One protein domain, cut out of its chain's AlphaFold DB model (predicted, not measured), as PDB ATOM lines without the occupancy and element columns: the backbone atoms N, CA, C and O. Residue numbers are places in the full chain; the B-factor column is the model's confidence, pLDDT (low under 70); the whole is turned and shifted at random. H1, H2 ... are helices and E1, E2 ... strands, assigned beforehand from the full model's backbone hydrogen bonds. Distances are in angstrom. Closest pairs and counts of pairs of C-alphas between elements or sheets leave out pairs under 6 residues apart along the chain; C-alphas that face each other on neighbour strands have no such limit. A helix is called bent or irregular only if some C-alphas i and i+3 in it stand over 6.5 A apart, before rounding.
ATOM      1  N   VAL A  23     180.871 236.966 136.168       72.19
ATOM      2  CA  VAL A  23     181.127 235.578 135.785       72.19
ATOM      3  C   VAL A  23     181.504 234.826 137.042       72.19
ATOM      4  O   VAL A  23     182.527 235.128 137.650       72.19
ATOM      5  N   THR A  24     180.706 233.833 137.407       76.38
ATOM      6  CA  THR A  24     180.984 232.981 138.560       76.38
ATOM      7  C   THR A  24     181.284 231.580 138.078       76.38
ATOM      8  O   THR A  24     180.475 230.980 137.371       76.38
ATOM      9  N   VAL A  25     182.444 231.068 138.474       72.31
ATOM     10  CA  VAL A  25     182.803 229.672 138.292       72.31
ATOM     11  C   VAL A  25     182.803 228.990 139.648       72.31
ATOM     12  O   VAL A  25     183.503 229.410 140.570       72.31
ATOM     13  N   THR A  26     181.983 227.951 139.755       74.38
ATOM     14  CA  THR A  26     181.844 227.152 140.967       74.38
ATOM     15  C   THR A  26     182.461 225.787 140.739       74.38
ATOM     16  O   THR A  26     182.169 225.124 139.745       74.38
ATOM     17  N   VAL A  27     183.294 225.377 141.683       68.56
ATOM     18  CA  VAL A  27     183.986 224.098 141.719       68.56
ATOM     19  C   VAL A  27     183.388 223.281 142.854       68.56
ATOM     20  O   VAL A  27     183.338 223.738 143.998       68.56
ATOM     21  N   SER A  28     182.926 222.084 142.518       66.12
ATOM     22  CA  SER A  28     182.332 221.117 143.441       66.12
ATOM     23  C   SER A  28     182.831 219.718 143.082       66.12
ATOM     24  O   SER A  28     182.897 219.403 141.894       66.12
ATOM     25  N   GLY A  29     183.134 218.884 144.081       55.81
ATOM     26  CA  GLY A  29     183.692 217.536 143.891       55.81
ATOM     27  C   GLY A  29     185.219 217.478 144.044       55.81
ATOM     28  O   GLY A  29     185.836 218.454 144.460       55.81
ATOM     29  N   SER A  30     185.823 216.328 143.735       49.41
ATOM     30  CA  SER A  30     187.279 216.116 143.693       49.41
ATOM     31  C   SER A  30     187.793 216.209 142.252       49.41
ATOM     32  O   SER A  30     187.198 215.612 141.357       49.41
ATOM     33  N   GLY A  31     188.888 216.934 142.012       46.78
ATOM     34  CA  GLY A  31     189.496 217.013 140.681       46.78
ATOM     35  C   GLY A  31     190.549 218.112 140.541       46.78
ATOM     36  O   GLY A  31     190.570 219.087 141.295       46.78
ATOM     37  N   GLN A  32     191.435 217.945 139.562       47.03
ATOM     38  CA  GLN A  32     192.414 218.953 139.173       47.03
ATOM     39  C   GLN A  32     191.750 220.039 138.333       47.03
ATOM     40  O   GLN A  32     190.967 219.756 137.426       47.03
ATOM     41  N   LEU A  33     192.091 221.292 138.623       52.12
ATOM     42  CA  LEU A  33     191.603 222.428 137.866       52.12
ATOM     43  C   LEU A  33     192.739 223.010 137.033       52.12
ATOM     44  O   LEU A  33     193.305 224.069 137.310       52.12
ATOM     45  N   ASP A  34     193.068 222.252 135.990       45.34
ATOM     46  CA  ASP A  34     194.044 222.632 134.986       45.34
ATOM     47  C   ASP A  34     193.506 223.777 134.139       45.34
ATOM     48  O   ASP A  34     192.671 223.603 133.256       45.34
ATOM     49  N   SER A  35     194.067 224.961 134.361       42.78
ATOM     50  CA  SER A  35     194.026 226.098 133.443       42.78
ATOM     51  C   SER A  35     192.668 226.805 133.261       42.78
ATOM     52  O   SER A  35     191.856 226.504 132.394       42.78
ATOM     53  N   TYR A  36     192.504 227.930 133.961       48.81
ATOM     54  CA  TYR A  36     191.631 229.022 133.500       48.81
ATOM     55  C   TYR A  36     192.349 230.011 132.568       48.81
ATOM     56  O   TYR A  36     191.780 231.040 132.200       48.81
ATOM     57  N   VAL A  37     193.588 229.706 132.152       41.41
ATOM     58  CA  VAL A  37     194.397 230.540 131.240       41.41
ATOM     59  C   VAL A  37     193.614 230.890 129.960       41.41
ATOM     60  O   VAL A  37     193.708 232.014 129.462       41.41
ATOM     61  N   ALA A  38     192.737 229.992 129.496       45.06
ATOM     62  CA  ALA A  38     191.879 230.206 128.330       45.06
ATOM     63  C   ALA A  38     190.823 231.325 128.498       45.06
ATOM     64  O   ALA A  38     190.391 231.907 127.502       45.06
ATOM     65  N   LEU A  39     190.420 231.690 129.726       50.44
ATOM     66  CA  LEU A  39     189.370 232.701 129.952       50.44
ATOM     67  C   LEU A  39     189.796 234.108 129.489       50.44
ATOM     68  O   LEU A  39     188.958 234.914 129.076       50.44
ATOM     69  N   ASN A  40     191.096 234.410 129.538       51.22
ATOM     70  CA  ASN A  40     191.642 235.710 129.135       51.22
ATOM     71  C   ASN A  40     192.298 235.698 127.751       51.22
ATOM     72  O   ASN A  40     192.467 236.770 127.174       51.22
ATOM     73  N   GLN A  41     192.631 234.521 127.211       52.41
ATOM     74  CA  GLN A  41     193.406 234.366 125.974       52.41
ATOM     75  C   GLN A  41     192.805 235.127 124.779       52.41
ATOM     76  O   GLN A  41     193.540 235.619 123.929       52.41
ATOM     77  N   TYR A  42     191.479 235.294 124.753       52.66
ATOM     78  CA  TYR A  42     190.753 235.999 123.690       52.66
ATOM     79  C   TYR A  42     190.187 237.367 124.112       52.66
ATOM     80  O   TYR A  42     189.397 237.963 123.385       52.66
ATOM     81  N   GLY A  43     190.515 237.867 125.311       59.66
ATOM     82  CA  GLY A  43     190.013 239.153 125.822       59.66
ATOM     83  C   GLY A  43     188.495 239.221 126.062       59.66
ATOM     84  O   GLY A  43     187.970 240.286 126.388       59.66
ATOM     85  N   VAL A  44     187.784 238.093 125.938       60.19
ATOM     86  CA  VAL A  44     186.314 237.995 126.013       60.19
ATOM     87  C   VAL A  44     185.781 238.449 127.374       60.19
ATOM     88  O   VAL A  44     184.731 239.080 127.442       60.19
ATOM     89  N   MET A  45     186.517 238.179 128.453       63.56
ATOM     90  CA  MET A  45     186.136 238.503 129.836       63.56
ATOM     91  C   MET A  45     187.053 239.548 130.486       63.56
ATOM     92  O   MET A  45     187.067 239.674 131.708       63.56
ATOM     93  N   ALA A  46     187.823 240.312 129.702       70.06
ATOM     94  CA  ALA A  46     188.809 241.262 130.238       70.06
ATOM     95  C   ALA A  46     188.201 242.293 131.213       70.06
ATOM     96  O   ALA A  46     188.860 242.690 132.167       70.06
ATOM     97  N   ASN A  47     186.932 242.664 131.005       73.69
ATOM     98  CA  ASN A  47     186.209 243.649 131.817       73.69
ATOM     99  C   ASN A  47     185.144 243.026 132.742       73.69
ATOM    100  O   ASN A  47     184.355 243.759 133.332       73.69
ATOM    101  N   ALA A  48     185.072 241.695 132.833       75.56
ATOM    102  CA  ALA A  48     184.113 241.012 133.698       75.56
ATOM    103  C   ALA A  48     184.565 241.055 135.166       75.56
ATOM    104  O   ALA A  48     185.760 240.976 135.459       75.56
ATOM    105  N   THR A  49     183.606 241.092 136.096       82.06
ATOM    106  CA  THR A  49     183.892 240.733 137.496       82.06
ATOM    107  C   THR A  49     183.889 239.213 137.591       82.06
ATOM    108  O   THR A  49     182.868 238.594 137.309       82.06
ATOM    109  N   LYS A  50     185.024 238.609 137.944       81.69
ATOM    110  CA  LYS A  50     185.203 237.150 137.914       81.69
ATOM    111  C   LYS A  50     185.246 236.594 139.331       81.69
ATOM    112  O   LYS A  50     186.110 236.992 140.112       81.69
ATOM    113  N   ASN A  51     184.364 235.660 139.647       82.06
ATOM    114  CA  ASN A  51     184.319 234.983 140.934       82.06
ATOM    115  C   ASN A  51     184.682 233.513 140.767       82.06
ATOM    116  O   ASN A  51     184.102 232.830 139.925       82.06
ATOM    117  N   LEU A  52     185.590 233.032 141.604       83.56
ATOM    118  CA  LEU A  52     185.927 231.621 141.723       83.56
ATOM    119  C   LEU A  52     185.480 231.128 143.095       83.56
ATOM    120  O   LEU A  52     185.869 231.698 144.117       83.56
ATOM    121  N   ILE A  53     184.648 230.092 143.120       83.94
ATOM    122  CA  ILE A  53     184.083 229.549 144.354       83.94
ATOM    123  C   ILE A  53     184.385 228.056 144.433       83.94
ATOM    124  O   ILE A  53     183.994 227.310 143.543       83.94
ATOM    125  N   PHE A  54     185.020 227.621 145.517       82.31
ATOM    126  CA  PHE A  54     185.179 226.214 145.884       82.31
ATOM    127  C   PHE A  54     184.190 225.885 147.000       82.31
ATOM    128  O   PHE A  54     184.090 226.646 147.965       82.31
ATOM    129  N   ILE A  55     183.435 224.797 146.861       82.81
ATOM    130  CA  ILE A  55     182.436 224.375 147.852       82.81
ATOM    131  C   ILE A  55     182.647 222.902 148.171       82.81
ATOM    132  O   ILE A  55     182.470 222.064 147.287       82.81
ATOM    133  N   ASP A  56     183.015 222.617 149.424       77.56
ATOM    134  CA  ASP A  56     183.268 221.262 149.935       77.56
ATOM    135  C   ASP A  56     184.138 220.429 148.992       77.56
ATOM    136  O   ASP A  56     183.856 219.275 148.677       77.56
ATOM    137  N   VAL A  57     185.199 221.068 148.500       71.19
ATOM    138  CA  VAL A  57     186.156 220.445 147.596       71.19
ATOM    139  C   VAL A  57     187.235 219.782 148.445       71.19
ATOM    140  O   VAL A  57     188.121 220.487 148.930       71.19
ATOM    141  N   PRO A  58     187.216 218.452 148.637       66.75
ATOM    142  CA  PRO A  58     188.168 217.791 149.529       66.75
ATOM    143  C   PRO A  58     189.615 218.025 149.083       66.75
ATOM    144  O   PRO A  58     190.526 218.002 149.908       66.75
ATOM    145  N   ARG A  59     189.815 218.277 147.780       67.38
ATOM    146  CA  ARG A  59     191.105 218.569 147.164       67.38
ATOM    147  C   ARG A  59     190.936 219.201 145.773       67.38
ATOM    148  O   ARG A  59     190.325 218.590 144.902       67.38
ATOM    149  N   ALA A  60     191.520 220.376 145.547       69.38
ATOM    150  CA  ALA A  60     191.686 220.992 144.223       69.38
ATOM    151  C   ALA A  60     193.073 221.617 144.081       69.38
ATOM    152  O   ALA A  60     193.659 222.047 145.069       69.38
ATOM    153  N   SER A  61     193.577 221.722 142.857       68.25
ATOM    154  CA  SER A  61     194.730 222.565 142.529       68.25
ATOM    155  C   SER A  61     194.344 223.682 141.584       68.25
ATOM    156  O   SER A  61     193.423 223.555 140.777       68.25
ATOM    157  N   VAL A  62     195.056 224.794 141.713       68.44
ATOM    158  CA  VAL A  62     194.908 225.973 140.874       68.44
ATOM    159  C   VAL A  62     196.280 226.339 140.330       68.44
ATOM    160  O   VAL A  62     197.112 226.909 141.036       68.44
ATOM    161  N   ASP A  63     196.473 226.041 139.047       62.47
ATOM    162  CA  ASP A  63     197.690 226.345 138.285       62.47
ATOM    163  C   ASP A  63     197.611 227.713 137.584       62.47
ATOM    164  O   ASP A  63     198.069 227.921 136.462       62.47
ATOM    165  N   VAL A  64     196.927 228.671 138.215       60.38
ATOM    166  CA  VAL A  64     196.794 230.042 137.717       60.38
ATOM    167  C   VAL A  64     196.975 231.039 138.847       60.38
ATOM    168  O   VAL A  64     196.528 230.825 139.972       60.38
ATOM    169  N   SER A  65     197.590 232.177 138.527       71.19
ATOM    170  CA  SER A  65     197.682 233.292 139.465       71.19
ATOM    171  C   SER A  65     196.271 233.784 139.822       71.19
ATOM    172  O   SER A  65     195.476 234.125 138.938       71.19
ATOM    173  N   LEU A  66     195.935 233.807 141.119       81.62
ATOM    174  CA  LEU A  66     194.593 234.186 141.583       81.62
ATOM    175  C   LEU A  66     194.267 235.662 141.299       81.62
ATOM    176  O   LEU A  66     193.094 236.029 141.290       81.62
ATOM    177  N   ASN A  67     195.270 236.485 140.970       83.38
ATOM    178  CA  ASN A  67     195.104 237.880 140.546       83.38
ATOM    179  C   ASN A  67     194.230 238.061 139.295       83.38
ATOM    180  O   ASN A  67     193.697 239.147 139.063       83.38
ATOM    181  N   GLN A  68     194.033 237.000 138.509       77.50
ATOM    182  CA  GLN A  68     193.147 237.014 137.350       77.50
ATOM    183  C   GLN A  68     191.664 237.034 137.737       77.50
ATOM    184  O   GLN A  68     190.818 237.335 136.886       77.50
ATOM    185  N   TRP A  69     191.354 236.730 139.000       83.06
ATOM    186  CA  TRP A  69     190.016 236.719 139.573       83.06
ATOM    187  C   TRP A  69     189.741 238.002 140.357       83.06
ATOM    188  O   TRP A  69     190.631 238.622 140.944       83.06
ATOM    189  N   SER A  70     188.479 238.424 140.361       88.81
ATOM    190  CA  SER A  70     188.014 239.502 141.234       88.81
ATOM    191  C   SER A  70     187.853 238.993 142.654       88.81
ATOM    192  O   SER A  70     188.428 239.563 143.577       88.81
ATOM    193  N   ASN A  71     187.113 237.901 142.823       91.44
ATOM    194  CA  ASN A  71     186.859 237.311 144.127       91.44
ATOM    195  C   ASN A  71     187.183 235.818 144.100       91.44
ATOM    196  O   ASN A  71     186.812 235.123 143.154       91.44
ATOM    197  N   VAL A  72     187.833 235.326 145.150       92.06
ATOM    198  CA  VAL A  72     188.073 233.894 145.375       92.06
ATOM    199  C   VAL A  72     187.470 233.520 146.720       92.06
ATOM    200  O   VAL A  72     187.703 234.200 147.718       92.06
ATOM    201  N   THR A  73     186.645 232.477 146.748       93.69
ATOM    202  CA  THR A  73     185.966 232.017 147.965       93.69
ATOM    203  C   THR A  73     186.123 230.512 148.137       93.69
ATOM    204  O   THR A  73     185.776 229.756 147.235       93.69
ATOM    205  N   LEU A  74     186.610 230.079 149.297       92.81
ATOM    206  CA  LEU A  74     186.674 228.678 149.708       92.81
ATOM    207  C   LEU A  74     185.643 228.451 150.812       92.81
ATOM    208  O   LEU A  74     185.721 229.095 151.861       92.81
ATOM    209  N   LYS A  75     184.679 227.565 150.556       90.81
ATOM    210  CA  LYS A  75     183.566 227.277 151.461       90.81
ATOM    211  C   LYS A  75     183.613 225.874 152.039       90.81
ATOM    212  O   LYS A  75     184.063 224.932 151.376       90.81
ATOM    213  N   GLY A  76     183.058 225.753 153.243       89.12
ATOM    214  CA  GLY A  76     182.894 224.478 153.934       89.12
ATOM    215  C   GLY A  76     184.244 223.866 154.289       89.12
ATOM    216  O   GLY A  76     185.022 224.480 155.021       89.12
ATOM    217  N   THR A  77     184.527 222.684 153.747       88.75
ATOM    218  CA  THR A  77     185.753 221.904 154.026       88.75
ATOM    219  C   THR A  77     186.767 221.889 152.875       88.75
ATOM    220  O   THR A  77     187.532 220.941 152.707       88.75
ATOM    221  N   SER A  78     186.774 222.939 152.048       85.31
ATOM    222  CA  SER A  78     187.564 222.965 150.815       85.31
ATOM    223  C   SER A  78     189.076 223.020 151.061       85.31
ATOM    224  O   SER A  78     189.541 223.904 151.776       85.31
ATOM    225  N   ARG A  79     189.867 222.169 150.396       84.19
ATOM    226  CA  ARG A  79     191.342 222.230 150.390       84.19
ATOM    227  C   ARG A  79     191.847 222.540 148.985       84.19
ATOM    228  O   ARG A  79     191.687 221.730 148.073       84.19
ATOM    229  N   VAL A  80     192.455 223.708 148.799       83.25
ATOM    230  CA  VAL A  80     192.874 224.203 147.479       83.25
ATOM    231  C   VAL A  80     194.369 224.483 147.472       83.25
ATOM    232  O   VAL A  80     194.838 225.282 148.271       83.25
ATOM    233  N   TYR A  81     195.109 223.875 146.554       80.06
ATOM    234  CA  TYR A  81     196.548 224.049 146.392       80.06
ATOM    235  C   TYR A  81     196.854 225.083 145.306       80.06
ATOM    236  O   TYR A  81     196.418 224.934 144.165       80.06
ATOM    237  N   ALA A  82     197.617 226.123 145.638       80.31
ATOM    238  CA  ALA A  82     198.145 227.075 144.664       80.31
ATOM    239  C   ALA A  82     199.508 226.580 144.161       80.31
ATOM    240  O   ALA A  82     200.523 226.761 144.833       80.31
ATOM    241  N   THR A  83     199.529 225.937 142.991       70.00
ATOM    242  CA  THR A  83     200.727 225.268 142.441       70.00
ATOM    243  C   THR A  83     201.711 226.227 141.767       70.00
ATOM    244  O   THR A  83     202.835 225.844 141.452       70.00
ATOM    245  N   VAL A  84     201.314 227.489 141.595       71.50
ATOM    246  CA  VAL A  84     202.160 228.609 141.158       71.50
ATOM    247  C   VAL A  84     202.379 229.595 142.313       71.50
ATOM    248  O   VAL A  84     201.592 229.584 143.266       71.50
ATOM    249  N   PRO A  85     203.399 230.476 142.249       79.06
ATOM    250  CA  PRO A  85     203.578 231.535 143.238       79.06
ATOM    251  C   PRO A  85     202.293 232.334 143.460       79.06
ATOM    252  O   PRO A  85     201.683 232.835 142.508       79.06
ATOM    253  N   TYR A  86     201.875 232.444 144.722       84.06
ATOM    254  CA  TYR A  86     200.640 233.135 145.074       84.06
ATOM    255  C   TYR A  86     200.639 234.592 144.595       84.06
ATOM    256  O   TYR A  86     201.615 235.332 144.720       84.06
ATOM    257  N   SER A  87     199.496 235.044 144.086       83.81
ATOM    258  CA  SER A  87     199.206 236.469 143.923       83.81
ATOM    259  C   SER A  87     197.743 236.713 144.246       83.81
ATOM    260  O   SER A  87     196.881 235.982 143.758       83.81
ATOM    261  N   ALA A  88     197.463 237.734 145.053       87.56
ATOM    262  CA  ALA A  88     196.124 237.975 145.572       87.56
ATOM    263  C   ALA A  88     195.096 238.274 144.466       87.56
ATOM    264  O   ALA A  88     195.430 238.953 143.490       87.56
ATOM    265  N   PRO A  89     193.836 237.816 144.615       91.25
ATOM    266  CA  PRO A  89     192.744 238.258 143.756       91.25
ATOM    267  C   PRO A  89     192.561 239.774 143.836       91.25
ATOM    268  O   PRO A  89     192.836 240.406 144.854       91.25
ATOM    269  N   SER A  90     192.058 240.363 142.754       89.12
ATOM    270  CA  SER A  90     192.013 241.823 142.595       89.12
ATOM    271  C   SER A  90     191.028 242.548 143.521       89.12
ATOM    272  O   SER A  90     191.111 243.770 143.640       89.12
ATOM    273  N   LYS A  91     190.093 241.837 144.173       92.25
ATOM    274  CA  LYS A  91     189.164 242.422 145.157       92.25
ATOM    275  C   LYS A  91     189.140 241.690 146.496       92.25
ATOM    276  O   LYS A  91     189.316 242.346 147.516       92.25
ATOM    277  N   SER A  92     188.867 240.382 146.531       93.69
ATOM    278  CA  SER A  92     188.733 239.676 147.817       93.69
ATOM    279  C   SER A  92     189.119 238.199 147.786       93.69
ATOM    280  O   SER A  92     188.894 237.497 146.798       93.69
ATOM    281  N   LEU A  93     189.671 237.735 148.912       94.75
ATOM    282  CA  LEU A  93     189.899 236.330 149.235       94.75
ATOM    283  C   LEU A  93     189.135 235.989 150.520       94.75
ATOM    284  O   LEU A  93     189.416 236.552 151.578       94.75
ATOM    285  N   ASN A  94     188.195 235.052 150.439       95.31
ATOM    286  CA  ASN A  94     187.404 234.593 151.579       95.31
ATOM    287  C   ASN A  94     187.634 233.094 151.788       95.31
ATOM    288  O   ASN A  94     187.466 232.314 150.854       95.31
ATOM    289  N   ILE A  95     188.018 232.693 152.999       95.00
ATOM    290  CA  ILE A  95     188.259 231.287 153.349       95.00
ATOM    291  C   ILE A  95     187.492 230.982 154.634       95.00
ATOM    292  O   ILE A  95     187.759 231.592 155.679       95.00
ATOM    293  N   ASP A  96     186.528 230.068 154.541       94.50
ATOM    294  CA  ASP A  96     185.771 229.571 155.690       94.50
ATOM    295  C   ASP A  96     186.699 228.854 156.683       94.50
ATOM    296  O   ASP A  96     187.732 228.307 156.307       94.50
ATOM    297  N   HIS A  97     186.322 228.815 157.964       88.44
ATOM    298  CA  HIS A  97     187.130 228.196 159.026       88.44
ATOM    299  C   HIS A  97     187.457 226.708 158.811       88.44
ATOM    300  O   HIS A  97     188.442 226.236 159.360       88.44
ATOM    301  N   GLY A  98     186.659 225.971 158.030       88.50
ATOM    302  CA  GLY A  98     186.935 224.568 157.697       88.50
ATOM    303  C   GLY A  98     187.762 224.371 156.425       88.50
ATOM    304  O   GLY A  98     188.092 223.238 156.087       88.50
ATOM    305  N   SER A  99     188.065 225.448 155.699       93.31
ATOM    306  CA  SER A  99     188.740 225.399 154.405       93.31
ATOM    307  C   SER A  99     190.186 225.880 154.501       93.31
ATOM    308  O   SER A  99     190.533 226.694 155.354       93.31
ATOM    309  N   GLN A 100     191.027 225.409 153.584       92.88
ATOM    310  CA  GLN A 100     192.438 225.763 153.511       92.88
ATOM    311  C   GLN A 100     192.842 226.135 152.088       92.88
ATOM    312  O   GLN A 100     192.571 225.398 151.137       92.88
ATOM    313  N   LEU A 101     193.543 227.261 151.958       91.38
ATOM    314  CA  LEU A 101     194.374 227.548 150.795       91.38
ATOM    315  C   LEU A 101     195.815 227.158 151.144       91.38
ATOM    316  O   LEU A 101     196.405 227.659 152.100       91.38
ATOM    317  N   ILE A 102     196.355 226.235 150.365       88.69
ATOM    318  CA  ILE A 102     197.625 225.566 150.606       88.69
ATOM    319  C   ILE A 102     198.624 226.106 149.588       88.69
ATOM    320  O   ILE A 102     198.443 225.945 148.380       88.69
ATOM    321  N   LEU A 103     199.652 226.796 150.068       86.25
ATOM    322  CA  LEU A 103     200.760 227.265 149.241       86.25
ATOM    323  C   LEU A 103     201.839 226.180 149.197       86.25
ATOM    324  O   LEU A 103     201.988 225.423 150.156       86.25
ATOM    325  N   MET A 104     202.590 226.106 148.099       79.88
ATOM    326  CA  MET A 104     203.690 225.143 147.993       79.88
ATOM    327  C   MET A 104     204.740 225.404 149.083       79.88
ATOM    328  O   MET A 104     204.995 226.556 149.428       79.88
ATOM    329  N   GLU A 105     205.341 224.345 149.626       76.19
ATOM    330  CA  GLU A 105     206.298 224.427 150.744       76.19
ATOM    331  C   GLU A 105     207.538 225.295 150.479       76.19
ATOM    332  O   GLU A 105     208.149 225.805 151.414       76.19
ATOM    333  N   ASP A 106     207.895 225.475 149.207       73.44
ATOM    334  CA  ASP A 106     209.001 226.313 148.748       73.44
ATOM    335  C   ASP A 106     208.619 227.802 148.653       73.44
ATOM    336  O   ASP A 106     209.474 228.651 148.392       73.44
ATOM    337  N   GLN A 107     207.348 228.144 148.884       76.38
ATOM    338  CA  GLN A 107     206.861 229.517 148.909       76.38
ATOM    339  C   GLN A 107     206.948 230.132 150.308       76.38
ATOM    340  O   GLN A 107     206.827 229.479 151.341       76.38
ATOM    341  N   VAL A 108     207.087 231.455 150.338       81.31
ATOM    342  CA  VAL A 108     206.964 232.248 151.563       81.31
ATOM    343  C   VAL A 108     205.518 232.707 151.690       81.31
ATOM    344  O   VAL A 108     204.999 233.320 150.757       81.31
ATOM    345  N   ILE A 109     204.878 232.460 152.839       82.81
ATOM    346  CA  ILE A 109     203.531 232.983 153.114       82.81
ATOM    347  C   ILE A 109     203.584 234.523 153.083       82.81
ATOM    348  O   ILE A 109     204.248 235.125 153.936       82.81
ATOM    349  N   PRO A 110     202.877 235.179 152.144       83.81
ATOM    350  CA  PRO A 110     202.829 236.633 152.060       83.81
ATOM    351  C   PRO A 110     202.253 237.267 153.327       83.81
ATOM    352  O   PRO A 110     201.362 236.712 153.975       83.81
ATOM    353  N   SER A 111     202.732 238.461 153.674       85.62
ATOM    354  CA  SER A 111     202.318 239.175 154.891       85.62
ATOM    355  C   SER A 111     200.805 239.405 154.977       85.62
ATOM    356  O   SER A 111     200.207 239.278 156.043       85.62
ATOM    357  N   GLU A 112     200.166 239.658 153.838       84.31
ATOM    358  CA  GLU A 112     198.728 239.862 153.695       84.31
ATOM    359  C   GLU A 112     197.898 238.609 154.017       84.31
ATOM    360  O   GLU A 112     196.715 238.719 154.340       84.31
ATOM    361  N   LEU A 113     198.517 237.427 153.981       87.25
ATOM    362  CA  LEU A 113     197.875 236.152 154.285       87.25
ATOM    363  C   LEU A 113     198.042 235.717 155.746       87.25
ATOM    364  O   LEU A 113     197.315 234.835 156.199       87.25
ATOM    365  N   GLN A 114     198.913 236.364 156.524       84.06
ATOM    366  CA  GLN A 114     199.194 235.964 157.912       84.06
ATOM    367  C   GLN A 114     197.958 236.041 158.826       84.06
ATOM    368  O   GLN A 114     197.809 235.234 159.742       84.06
ATOM    369  N   ASN A 115     197.023 236.952 158.542       86.88
ATOM    370  CA  ASN A 115     195.786 237.116 159.318       86.88
ATOM    371  C   ASN A 115     194.778 235.966 159.136       86.88
ATOM    372  O   ASN A 115     193.783 235.897 159.859       86.88
ATOM    373  N   TYR A 116     195.000 235.073 158.170       87.12
ATOM    374  CA  TYR A 116     194.109 233.942 157.924       87.12
ATOM    375  C   TYR A 116     194.398 232.747 158.843       87.12
ATOM    376  O   TYR A 116     193.524 231.889 158.973       87.12
ATOM    377  N   GLY A 117     195.538 232.733 159.541       88.25
ATOM    378  CA  GLY A 117     195.885 231.690 160.506       88.25
ATOM    379  C   GLY A 117     196.023 230.313 159.855       88.25
ATOM    380  O   GLY A 117     196.637 230.178 158.803       88.25
ATOM    381  N   ASP A 118     195.404 229.305 160.463       86.88
ATOM    382  CA  ASP A 118     195.385 227.894 160.041       86.88
ATOM    383  C   ASP A 118     194.683 227.621 158.695       86.88
ATOM    384  O   ASP A 118     194.772 226.517 158.149       86.88
ATOM    385  N   ARG A 119     194.013 228.632 158.135       93.06
ATOM    386  CA  ARG A 119     193.398 228.593 156.800       93.06
ATOM    387  C   ARG A 119     194.399 228.804 155.664       93.06
ATOM    388  O   ARG A 119     194.056 228.560 154.508       93.06
ATOM    389  N   ILE A 120     195.606 229.276 155.975       92.56
ATOM    390  CA  ILE A 120     196.727 229.362 155.039       92.56
ATOM    391  C   ILE A 120     197.837 228.480 155.573       92.56
ATOM    392  O   ILE A 120     198.374 228.727 156.650       92.56
ATOM    393  N   VAL A 121     198.194 227.458 154.811       88.50
ATOM    394  CA  VAL A 121     199.245 226.523 155.208       88.50
ATOM    395  C   VAL A 121     200.238 226.341 154.076       88.50
ATOM    396  O   VAL A 121     199.885 226.447 152.902       88.50
ATOM    397  N   LEU A 122     201.486 226.076 154.442       83.19
ATOM    398  CA  LEU A 122     202.456 225.518 153.515       83.19
ATOM    399  C   LEU A 122     202.223 224.015 153.451       83.19
ATOM    400  O   LEU A 122     202.032 223.369 154.481       83.19
ATOM    401  N   GLY A 123     202.220 223.468 152.247       71.62
ATOM    402  CA  GLY A 123     202.069 222.044 152.042       71.62
ATOM    403  C   GLY A 123     202.798 221.603 150.793       71.62
ATOM    404  O   GLY A 123     202.896 222.334 149.806       71.62
ATOM    405  N   GLN A 124     203.285 220.372 150.825       63.09
ATOM    406  CA  GLN A 124     203.613 219.684 149.594       63.09
ATOM    407  C   GLN A 124     202.316 219.415 148.848       63.09
ATOM    408  O   GLN A 124     201.353 218.885 149.404       63.09
TER     409      GLN A 124
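What this domain is: This is residues 23 to 124 of the 460 residues of an uncharacterized protein of Clostridiaceae bacterium (UniProt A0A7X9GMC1). The chain is wound in stacked turns, a small solenoid with two walls: the sheet E1 E2 E4 E6 and the sheet E3 E5 E7 E8. The tight links E2 to E3, E4 to E5 and E6 to E7 take it from one wall to the other, and the links E3 to E4 and E5 to E6 bring it back; the loop of residues 29 to 48, with H1, makes one end of the stack, and H2 lies at the other. The printed part has 102 residues, with two named helices and eight named strands in the order E1 H1 E2 E3 E4 E5 E6 E7 H2 E8. Both sheets are all parallel in the orders named, and the class is mixed, helices and strands. The whole is compact, with a radius of gyration of the C-alphas of 12.9 A and spans of 36 by 28 by 21 A.

How they stand to each other: E1, residues 23 to 28, is an edge strand, parallel to E2, residues 49 to 55, at 12 degrees, with N 25 and O 51 2.8 A apart. H1, residues 38 to 41, between them, is on neither sheet; E1, H1 and E2 form a strand-helix-strand unit, two parallel neighbour strands with a helix between, with a right-handed crossover. E4, residues 71 to 75, is parallel to E2, with N 54 and O 73 2.8 A apart, and to E6, residues 92 to 95, with N 72 and O 92 2.9 A apart. In the other sheet, E3, residues 60 to 62, is parallel to E5, residues 79 to 82, with N 62 and O 81 2.8 A apart. E7, residues 100 to 104, is parallel to E5, with N 80 and O 100 2.9 A apart, and to E8, residues 120 to 123, at 43 degrees, with N 123 and O 103 2.9 A apart. This sheet is only just strongly twisted, its C-alphas lying up to 4.2 A off the best plane. Between the sheets, the closest C-alphas of E4 and E7 are those of Leu 74 and Gln 100, 7.5 A apart. H2, residues 111 to 119, stands at the level of the sheet E3 E5 E7 E8, at a height of 2.6 A, and only grazes the other sheet; E7, H2 and E8 form a second such unit, also right-handed. H2 is irregular, with C-alphas 115 and 118 9.3 A apart; 0 of 5 O i to N i+4 pairs but 4 of 6 O i to N i+3 pairs are within hydrogen-bond range, and H1 is too short for an i+4 pair.

Where its parts are: E1 begins at C-alpha 23, (181.127, 235.578, 135.785), and measures 16.4 A from first to last C-alpha. E2 measures 19.4 A, E4 12.9 A, E7 12.5 A and H2 14.0 A. E8 ends at C-alpha 123, (202.069, 222.044, 152.042).

The domain as a whole: The C-alphas farthest apart are those of Tyr 42 and Asp 118, 37.5 A. The printed part has no cut and no long link. Its mean pLDDT is 76.8; residues 27 to 45, 58 to 64 and 124 are under 70.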